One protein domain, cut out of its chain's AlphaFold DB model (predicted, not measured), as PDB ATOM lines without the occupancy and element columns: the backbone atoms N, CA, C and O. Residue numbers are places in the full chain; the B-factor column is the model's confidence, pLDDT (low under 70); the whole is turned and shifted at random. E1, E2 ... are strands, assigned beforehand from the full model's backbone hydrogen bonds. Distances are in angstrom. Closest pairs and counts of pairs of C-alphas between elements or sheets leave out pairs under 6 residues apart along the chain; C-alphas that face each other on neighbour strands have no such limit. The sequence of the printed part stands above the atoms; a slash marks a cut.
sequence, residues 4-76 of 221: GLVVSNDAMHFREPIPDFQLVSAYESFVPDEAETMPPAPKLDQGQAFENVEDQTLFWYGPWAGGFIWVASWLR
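AT A GLANCE: This is residues 4 to 76 of the 221 residues of an uncharacterized protein of Acidobacteria bacterium (UniProt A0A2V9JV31). With little regular structure, the model is a small, strongly twisted antiparallel sheet, E2 - E3 - E4, and two long loops, residues 4 to 21 and 25 to 43, reaching toward opposite ends; residues 33 to 38 stick out. The printed part has 73 residues, 27 in four named strands, E1 to E4, with no named helix: all strand, loose, radius of gyration of the C-alphas 14.9 A, spans 48 by 28 by 18 A.

IN THESE COORDINATES: Find C-alpha 22 at (46.681, 6.760, -119.695), where E1, residues 22 to 24, begins its 5.3 A. Then come E2, 44 to 53, 23.4 A, which bends by 69 degrees at residue 48; E3, 56 to 63, 22.4 A; and E4, 70 to 75, 17.3 A, ending at (54.117, -7.505, -117.921).

HOW THE PARTS SIT: E2, E3 and E4 form a meander, each strand the antiparallel neighbour of the one before. In hairpin E2 and E3, look at N 51 and O 58, 2.9 A; in hairpin E3 and E4, at N 59 and O 72, 2.9 A. E1 pairs with no named strand and is apart from E2 and E3.

THE WHOLE: C-alphas 10 and 35 are farthest apart, 48.9 A. The printed part has no cut; the link from E1 to E2 is long. Look for pLDDT under 70 at residues 31 to 35, 37 and 66.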
ATOM      1  N   GLY A   4      49.819   8.084-123.786       91.00
ATOM      2  CA  GLY A   4      48.789   7.122-124.182       91.00
ATOM      3  C   GLY A   4      49.349   5.929-124.959       91.00
ATOM      4  O   GLY A   4      50.551   5.840-125.222       91.00
ATOM      5  N   LEU A   5      48.462   5.016-125.363       88.19
ATOM      6  CA  LEU A   5      48.793   3.858-126.194       88.19
ATOM      7  C   LEU A   5      47.956   3.856-127.471       88.19
ATOM      8  O   LEU A   5      46.728   3.817-127.421       88.19
ATOM      9  N   VAL A   6      48.628   3.773-128.616       90.06
ATOM     10  CA  VAL A   6      47.992   3.461-129.897       90.06
ATOM     11  C   VAL A   6      48.509   2.134-130.425       90.06
ATOM     12  O   VAL A   6      49.687   1.808-130.293       90.06
ATOM     13  N   VAL A   7      47.618   1.363-131.039       86.88
ATOM     14  CA  VAL A   7      47.948   0.081-131.663       86.88
ATOM     15  C   VAL A   7      47.663   0.134-133.156       86.88
ATOM     16  O   VAL A   7      46.717   0.786-133.607       86.88
ATOM     17  N   SER A   8      48.469  -0.590-133.924       83.88
ATOM     18  CA  SER A   8      48.259  -0.798-135.350       83.88
ATOM     19  C   SER A   8      48.556  -2.246-135.711       83.88
ATOM     20  O   SER A   8      49.480  -2.851-135.173       83.88
ATOM     21  N   ASN A   9      47.760  -2.790-136.627       80.56
ATOM     22  CA  ASN A   9      47.983  -4.123-137.181       80.56
ATOM     23  C   ASN A   9      48.774  -4.073-138.501       80.56
ATOM     24  O   ASN A   9      49.235  -5.112-138.960       80.56
ATOM     25  N   ASP A  10      48.894  -2.896-139.123       79.88
ATOM     26  CA  ASP A  10      49.476  -2.697-140.458       79.88
ATOM     27  C   ASP A  10      50.489  -1.538-140.524       79.88
ATOM     28  O   ASP A  10      50.997  -1.221-141.595       79.88
ATOM     29  N   ALA A  11      50.773  -0.905-139.383       86.81
ATOM     30  CA  ALA A  11      51.606   0.287-139.240       86.81
ATOM     31  C   ALA A  11      51.145   1.515-140.055       86.81
ATOM     32  O   ALA A  11      51.892   2.484-140.175       86.81
ATOM     33  N   MET A  12      49.918   1.507-140.581       92.25
ATOM     34  CA  MET A  12      49.327   2.627-141.322       92.25
ATOM     35  C   MET A  12      48.124   3.206-140.583       92.25
ATOM     36  O   MET A  12      47.976   4.422-140.484       92.25
ATOM     37  N   HIS A  13      47.276   2.338-140.036       89.75
ATOM     38  CA  HIS A  13      46.070   2.726-139.323       89.75
ATOM     39  C   HIS A  13      46.273   2.518-137.827       89.75
ATOM     40  O   HIS A  13      46.451   1.390-137.356       89.75
ATOM     41  N   PHE A  14      46.230   3.618-137.082       92.62
ATOM     42  CA  PHE A  14      46.403   3.637-135.634       92.62
ATOM     43  C   PHE A  14      45.065   3.883-134.955       92.62
ATOM     44  O   PHE A  14      44.243   4.664-135.435       92.62
ATOM     45  N   ARG A  15      44.843   3.203-133.834       90.06
ATOM     46  CA  ARG A  15      43.671   3.410-132.983       90.06
ATOM     47  C   ARG A  15      44.041   3.268-131.518       90.06
ATOM     48  O   ARG A  15      44.945   2.501-131.183       90.06
ATOM     49  N   GLU A  16      43.294   3.945-130.663       87.75
ATOM     50  CA  GLU A  16      43.325   3.680-129.229       87.75
ATOM     51  C   GLU A  16      42.570   2.372-128.954       87.75
ATOM     52  O   GLU A  16      41.431   2.214-129.404       87.75
ATOM     53  N   PRO A  17      43.187   1.393-128.268       78.88
ATOM     54  CA  PRO A  17      42.493   0.166-127.894       78.88
ATOM     55  C   PRO A  17      41.419   0.430-126.828       78.88
ATOM     56  O   PRO A  17      40.361  -0.194-126.856       78.88
ATOM     57  N   ILE A  18      41.687   1.372-125.921       79.62
ATOM     58  CA  ILE A  18      40.759   1.907-124.925       79.62
ATOM     59  C   ILE A  18      40.849   3.435-125.044       79.62
ATOM     60  O   ILE A  18      41.957   3.957-124.890       79.62
ATOM     61  N   PRO A  19      39.739   4.139-125.337       83.88
ATOM     62  CA  PRO A  19      39.744   5.595-125.426       83.88
ATOM     63  C   PRO A  19      40.282   6.251-124.153       83.88
ATOM     64  O   PRO A  19      39.939   5.811-123.053       83.88
ATOM     65  N   ASP A  20      41.114   7.282-124.312       86.38
ATOM     66  CA  ASP A  20      41.702   8.071-123.215       86.38
ATOM     67  C   ASP A  20      42.543   7.254-122.208       86.38
ATOM     68  O   ASP A  20      42.780   7.680-121.073       86.38
ATOM     69  N   PHE A  21      43.013   6.062-122.595       87.00
ATOM     70  CA  PHE A  21      43.823   5.226-121.714       87.00
ATOM     71  C   PHE A  21      45.197   5.853-121.448       87.00
ATOM     72  O   PHE A  21      46.058   5.932-122.328       87.00
ATOM     73  N   GLN A  22      45.410   6.250-120.195       89.50
ATOM     74  CA  GLN A  22      46.681   6.760-119.695       89.50
ATOM     75  C   GLN A  22      47.632   5.586-119.432       89.50
ATOM     76  O   GLN A  22      47.571   4.955-118.379       89.50
ATOM     77  N   LEU A  23      48.513   5.286-120.392       88.19
ATOM     78  CA  LEU A  23      49.542   4.254-120.229       88.19
ATOM     79  C   LEU A  23      50.579   4.671-119.174       88.19
ATOM     80  O   LEU A  23      51.009   3.836-118.384       88.19
ATOM     81  N   VAL A  24      50.959   5.954-119.156       91.44
ATOM     82  CA  VAL A  24      51.774   6.563-118.093       91.44
ATOM     83  C   VAL A  24      51.178   7.917-117.726       91.44
ATOM     84  O   VAL A  24      51.139   8.829-118.557       91.44
ATOM     85  N   SER A  25      50.724   8.057-116.479       90.69
ATOM     86  CA  SER A  25      50.165   9.311-115.977       90.69
ATOM     87  C   SER A  25      51.267  10.289-115.571       90.69
ATOM     88  O   SER A  25      52.185   9.958-114.821       90.69
ATOM     89  N   ALA A  26      51.147  11.542-116.004       89.50
ATOM     90  CA  ALA A  26      52.053  12.611-115.605       89.50
ATOM     91  C   ALA A  26      51.929  12.956-114.113       89.50
ATOM     92  O   ALA A  26      52.864  13.501-113.531       89.50
ATOM     93  N   TYR A  27      50.793  12.632-113.487       86.56
ATOM     94  CA  TYR A  27      50.549  12.900-112.071       86.56
ATOM     95  C   TYR A  27      51.273  11.930-111.136       86.56
ATOM     96  O   TYR A  27      51.618  12.325-110.027       86.56
ATOM     97  N   GLU A  28      51.586  10.710-111.580       81.81
ATOM     98  CA  GLU A  28      52.440   9.780-110.814       81.81
ATOM     99  C   GLU A  28      53.869  10.312-110.649       81.81
ATOM    100  O   GLU A  28      54.603   9.929-109.743       81.81
ATOM    101  N   SER A  29      54.251  11.215-111.548       73.00
ATOM    102  CA  SER A  29      55.586  11.782-111.694       73.00
ATOM    103  C   SER A  29      55.702  13.196-111.117       73.00
ATOM    104  O   SER A  29      56.772  13.801-111.152       73.00
ATOM    105  N   PHE A  30      54.599  13.758-110.624       73.38
ATOM    106  CA  PHE A  30      54.509  15.161-110.254       73.38
ATOM    107  C   PHE A  30      54.625  15.349-108.746       73.38
ATOM    108  O   PHE A  30      53.759  14.921-107.985       73.38
ATOM    109  N   VAL A  31      55.673  16.052-108.325       69.38
ATOM    110  CA  VAL A  31      55.814  16.550-106.957       69.38
ATOM    111  C   VAL A  31      55.734  18.075-107.029       69.38
ATOM    112  O   VAL A  31      56.655  18.684-107.575       69.38
ATOM    113  N   PRO A  32      54.642  18.703-106.559       65.94
ATOM    114  CA  PRO A  32      54.550  20.157-106.538       65.94
ATOM    115  C   PRO A  32      55.584  20.734-105.563       65.94
ATOM    116  O   PRO A  32      55.730  20.234-104.448       65.94
ATOM    117  N   ASP A  33      56.283  21.792-105.973       69.62
ATOM    118  CA  ASP A  33      57.078  22.601-105.049       69.62
ATOM    119  C   ASP A  33      56.120  23.454-104.204       69.62
ATOM    120  O   ASP A  33      55.349  24.250-104.743       69.62
ATOM    121  N   GLU A  34      56.151  23.285-102.880       68.00
ATOM    122  CA  GLU A  34      55.295  24.037-101.954       68.00
ATOM    123  C   GLU A  34      55.556  25.555-101.991       68.00
ATOM    124  O   GLU A  34      54.706  26.335-101.560       68.00
ATOM    125  N   ALA A  35      56.708  25.993-102.515       69.62
ATOM    126  CA  ALA A  35      57.048  27.405-102.671       69.62
ATOM    127  C   ALA A  35      56.476  28.046-103.952       69.62
ATOM    128  O   ALA A  35      56.435  29.278-104.052       69.62
ATOM    129  N   GLU A  36      56.030  27.254-104.933       72.75
ATOM    130  CA  GLU A  36      55.471  27.772-106.182       72.75
ATOM    131  C   GLU A  36      53.975  28.079-106.042       72.75
ATOM    132  O   GLU A  36      53.136  27.210-105.816       72.75
ATOM    133  N   THR A  37      53.608  29.345-106.242       65.75
ATOM    134  CA  THR A  37      52.210  29.806-106.175       65.75
ATOM    135  C   THR A  37      51.349  29.320-107.345       65.75
ATOM    136  O   THR A  37      50.123  29.311-107.239       65.75
ATOM    137  N   MET A  38      51.973  28.904-108.452       71.44
ATOM    138  CA  MET A  38      51.331  28.248-109.594       71.44
ATOM    139  C   MET A  38      52.301  27.233-110.212       71.44
ATOM    140  O   MET A  38      53.013  27.585-111.158       71.44
ATOM    141  N   PRO A  39      52.353  25.992-109.703       70.12
ATOM    142  CA  PRO A  39      53.257  24.999-110.253       70.12
ATOM    143  C   PRO A  39      52.844  24.632-111.690       70.12
ATOM    144  O   PRO A  39      51.650  24.640-112.023       70.12
ATOM    145  N   PRO A  40      53.806  24.329-112.578       74.25
ATOM    146  CA  PRO A  40      53.511  23.983-113.960       74.25
ATOM    147  C   PRO A  40      52.660  22.712-114.032       74.25
ATOM    148  O   PRO A  40      52.859  21.768-113.270       74.25
ATOM    149  N   ALA A  41      51.728  22.660-114.990       81.44
ATOM    150  CA  ALA A  41      50.931  21.457-115.212       81.44
ATOM    151  C   ALA A  41      51.845  20.251-115.523       81.44
ATOM    152  O   ALA A  41      52.775  20.396-116.330       81.44
ATOM    153  N   PRO A  42      51.585  19.068-114.936       84.94
ATOM    154  CA  PRO A  42      52.429  17.896-115.120       84.94
ATOM    155  C   PRO A  42      52.419  17.447-116.575       84.94
ATOM    156  O   PRO A  42      51.376  17.429-117.238       84.94
ATOM    157  N   LYS A  43      53.593  17.107-117.102       88.50
ATOM    158  CA  LYS A  43      53.779  16.845-118.528       88.50
ATOM    159  C   LYS A  43      54.988  15.951-118.794       88.50
ATOM    160  O   LYS A  43      56.075  16.200-118.273       88.50
ATOM    161  N   LEU A  44      54.772  14.929-119.612       91.38
ATOM    162  CA  LEU A  44      55.769  13.938-119.996       91.38
ATOM    163  C   LEU A  44      56.131  14.080-121.477       91.38
ATOM    164  O   LEU A  44      55.278  14.427-122.291       91.38
ATOM    165  N   ASP A  45      57.377  13.756-121.799       90.88
ATOM    166  CA  ASP A  45      57.903  13.592-123.147       90.88
ATOM    167  C   ASP A  45      58.017  12.105-123.488       90.88
ATOM    168  O   ASP A  45      58.500  11.289-122.693       90.88
ATOM    169  N   GLN A  46      57.611  11.756-124.709       90.00
ATOM    170  CA  GLN A  46      57.791  10.413-125.245       90.00
ATOM    171  C   GLN A  46      59.288  10.116-125.410       90.00
ATOM    172  O   GLN A  46      60.003  10.827-126.119       90.00
ATOM    173  N   GLY A  47      59.763   9.040-124.782       86.62
ATOM    174  CA  GLY A  47      61.138   8.594-124.971       86.62
ATOM    175  C   GLY A  47      61.322   7.725-126.215       86.62
ATOM    176  O   GLY A  47      60.386   7.391-126.940       86.62
ATOM    177  N   GLN A  48      62.583   7.391-126.483       86.00
ATOM    178  CA  GLN A  48      63.023   6.770-127.738       86.00
ATOM    179  C   GLN A  48      63.146   5.242-127.659       86.00
ATOM    180  O   GLN A  48      63.476   4.608-128.659       86.00
ATOM    181  N   ALA A  49      62.940   4.647-126.480       89.00
ATOM    182  CA  ALA A  49      63.226   3.237-126.254       89.00
ATOM    183  C   ALA A  49      62.026   2.492-125.677       89.00
ATOM    184  O   ALA A  49      61.327   2.962-124.776       89.00
ATOM    185  N   PHE A  50      61.841   1.291-126.207       88.69
ATOM    186  CA  PHE A  50      60.870   0.307-125.775       88.69
ATOM    187  C   PHE A  50      61.533  -1.059-125.925       88.69
ATOM    188  O   PHE A  50      61.986  -1.409-127.016       88.69
ATOM    189  N   GLU A  51      61.623  -1.826-124.846       91.44
ATOM    190  CA  GLU A  51      62.329  -3.104-124.835       91.44
ATOM    191  C   GLU A  51      61.492  -4.160-124.131       91.44
ATOM    192  O   GLU A  51      60.875  -3.905-123.103       91.44
ATOM    193  N   ASN A  52      61.491  -5.373-124.678       88.88
ATOM    194  CA  ASN A  52      60.922  -6.522-123.993       88.88
ATOM    195  C   ASN A  52      62.056  -7.382-123.438       88.88
ATOM    196  O   ASN A  52      62.757  -8.038-124.213       88.88
ATOM    197  N   VAL A  53      62.191  -7.417-122.115       89.44
ATOM    198  CA  VAL A  53      63.163  -8.251-121.403       89.44
ATOM    199  C   VAL A  53      62.389  -9.334-120.666       89.44
ATOM    200  O   VAL A  53      61.584  -9.036-119.791       89.44
ATOM    201  N   GLU A  54      62.610 -10.590-121.054       85.50
ATOM    202  CA  GLU A  54      61.894 -11.748-120.504       85.50
ATOM    203  C   GLU A  54      60.362 -11.574-120.558       85.50
ATOM    204  O   GLU A  54      59.778 -11.581-121.653       85.50
ATOM    205  N   ASP A  55      59.728 -11.437-119.391       82.75
ATOM    206  CA  ASP A  55      58.295 -11.263-119.184       82.75
ATOM    207  C   ASP A  55      57.875  -9.821-118.904       82.75
ATOM    208  O   ASP A  55      56.703  -9.575-118.610       82.75
ATOM    209  N   GLN A  56      58.793  -8.869-119.061       87.81
ATOM    210  CA  GLN A  56      58.535  -7.452-118.888       87.81
ATOM    211  C   GLN A  56      58.681  -6.676-120.189       87.81
ATOM    212  O   GLN A  56      59.454  -7.010-121.090       87.81
ATOM    213  N   THR A  57      57.928  -5.594-120.244       88.94
ATOM    214  CA  THR A  57      58.075  -4.517-121.199       88.94
ATOM    215  C   THR A  57      58.563  -3.296-120.440       88.94
ATOM    216  O   THR A  57      57.936  -2.887-119.465       88.94
ATOM    217  N   LEU A  58      59.676  -2.734-120.894       92.81
ATOM    218  CA  LEU A  58      60.287  -1.516-120.388       92.81
ATOM    219  C   LEU A  58      60.062  -0.402-121.402       92.81
ATOM    220  O   LEU A  58      60.323  -0.571-122.595       92.81
ATOM    221  N   PHE A  59      59.601   0.744-120.926       92.00
ATOM    222  CA  PHE A  59      59.388   1.927-121.741       92.00
ATOM    223  C   PHE A  59      60.085   3.114-121.098       92.00
ATOM    224  O   PHE A  59      59.775   3.492-119.967       92.00
ATOM    225  N   TRP A  60      61.043   3.686-121.821       93.44
ATOM    226  CA  TRP A  60      61.779   4.850-121.355       93.44
ATOM    227  C   TRP A  60      61.080   6.115-121.819       93.44
ATOM    228  O   TRP A  60      60.704   6.235-122.984       93.44
ATOM    229  N   TYR A  61      60.944   7.066-120.905       93.12
ATOM    230  CA  TYR A  61      60.312   8.362-121.124       93.12
ATOM    231  C   TYR A  61      61.002   9.425-120.265       93.12
ATOM    232  O   TYR A  61      61.953   9.123-119.542       93.12
ATOM    233  N   GLY A  62      60.569  10.679-120.352       90.75
ATOM    234  CA  GLY A  62      61.104  11.739-119.501       90.75
ATOM    235  C   GLY A  62      60.060  12.795-119.159       90.75
ATOM    236  O   GLY A  62      58.992  12.828-119.767       90.75
ATOM    237  N   PRO A  63      60.332  13.668-118.182       87.12
ATOM    238  CA  PRO A  63      59.565  14.892-118.004       87.12
ATOM    239  C   PRO A  63      59.885  15.878-119.135       87.12
ATOM    240  O   PRO A  63      61.039  16.013-119.533       87.12
ATOM    241  N   TRP A  64      58.892  16.649-119.588       81.25
ATOM    242  CA  TRP A  64      59.105  17.652-120.651       81.25
ATOM    243  C   TRP A  64      60.100  18.759-120.250       81.25
ATOM    244  O   TRP A  64      60.732  19.417-121.071       81.25
ATOM    245  N   ALA A  65      60.283  18.975-118.949       74.38
ATOM    246  CA  ALA A  65      61.296  19.876-118.423       74.38
ATOM    247  C   ALA A  65      62.102  19.160-117.334       74.38
ATOM    248  O   ALA A  65      61.839  19.315-116.147       74.38
ATOM    249  N   GLY A  66      63.070  18.338-117.737       66.25
ATOM    250  CA  GLY A  66      64.013  17.710-116.816       66.25
ATOM    251  C   GLY A  66      64.996  16.803-117.550       66.25
ATOM    252  O   GLY A  66      64.610  16.017-118.402       66.25
ATOM    253  N   GLY A  67      66.285  16.910-117.231       72.44
ATOM    254  CA  GLY A  67      67.355  16.151-117.897       72.44
ATOM    255  C   GLY A  67      67.474  14.686-117.463       72.44
ATOM    256  O   GLY A  67      68.558  14.118-117.565       72.44
ATOM    257  N   PHE A  68      66.407  14.090-116.927       83.44
ATOM    258  CA  PHE A  68      66.410  12.727-116.394       83.44
ATOM    259  C   PHE A  68      65.619  11.783-117.298       83.44
ATOM    260  O   PHE A  68      64.607  12.168-117.875       83.44
ATOM    261  N   ILE A  69      66.064  10.528-117.367       89.00
ATOM    262  CA  ILE A  69      65.376   9.446-118.076       89.00
ATOM    263  C   ILE A  69      64.679   8.568-117.044       89.00
ATOM    264  O   ILE A  69      65.282   8.174-116.046       89.00
ATOM    265  N   TRP A  70      63.403   8.302-117.277       90.88
ATOM    266  CA  TRP A  70      62.540   7.503-116.421       90.88
ATOM    267  C   TRP A  70      62.182   6.206-117.145       90.88
ATOM    268  O   TRP A  70      62.306   6.116-118.368       90.88
ATOM    269  N   VAL A  71      61.756   5.192-116.393       92.38
ATOM    270  CA  VAL A  71      61.339   3.901-116.947       92.38
ATOM    271  C   VAL A  71      60.019   3.469-116.323       92.38
ATOM    272  O   VAL A  71      59.887   3.422-115.102       92.38
ATOM    273  N   ALA A  72      59.045   3.160-117.174       91.31
ATOM    274  CA  ALA A  72      57.832   2.450-116.798       91.31
ATOM    275  C   ALA A  72      57.997   0.974-117.175       91.31
ATOM    276  O   ALA A  72      58.590   0.658-118.210       91.31
ATOM    277  N   SER A  73      57.472   0.074-116.345       90.62
ATOM    278  CA  SER A  73      57.532  -1.367-116.588       90.62
ATOM    279  C   SER A  73      56.178  -2.026-116.390       90.62
ATOM    280  O   SER A  73      55.494  -1.753-115.403       90.62
ATOM    281  N   TRP A  74      55.827  -2.955-117.271       87.81
ATOM    282  CA  TRP A  74      54.652  -3.810-117.120       87.81
ATOM    283  C   TRP A  74      54.930  -5.216-117.645       87.81
ATOM    284  O   TRP A  74      55.962  -5.476-118.258       87.81
ATOM    285  N   LEU A  75      54.004  -6.144-117.403       83.38
ATOM    286  CA  LEU A  75      54.117  -7.505-117.921       83.38
ATOM    287  C   LEU A  75      53.908  -7.532-119.438       83.38
ATOM    288  O   LEU A  75      52.931  -6.991-119.961       83.38
ATOM    289  N   ARG A  76      54.805  -8.226-120.130       81.56
ATOM    290  CA  ARG A  76      54.848  -8.347-121.583       81.56
ATOM    291  C   ARG A  76      53.535  -8.884-122.160       81.56
ATOM    292  O   ARG A  76      52.901  -9.772-121.590       81.56
TER     293      ARG A  76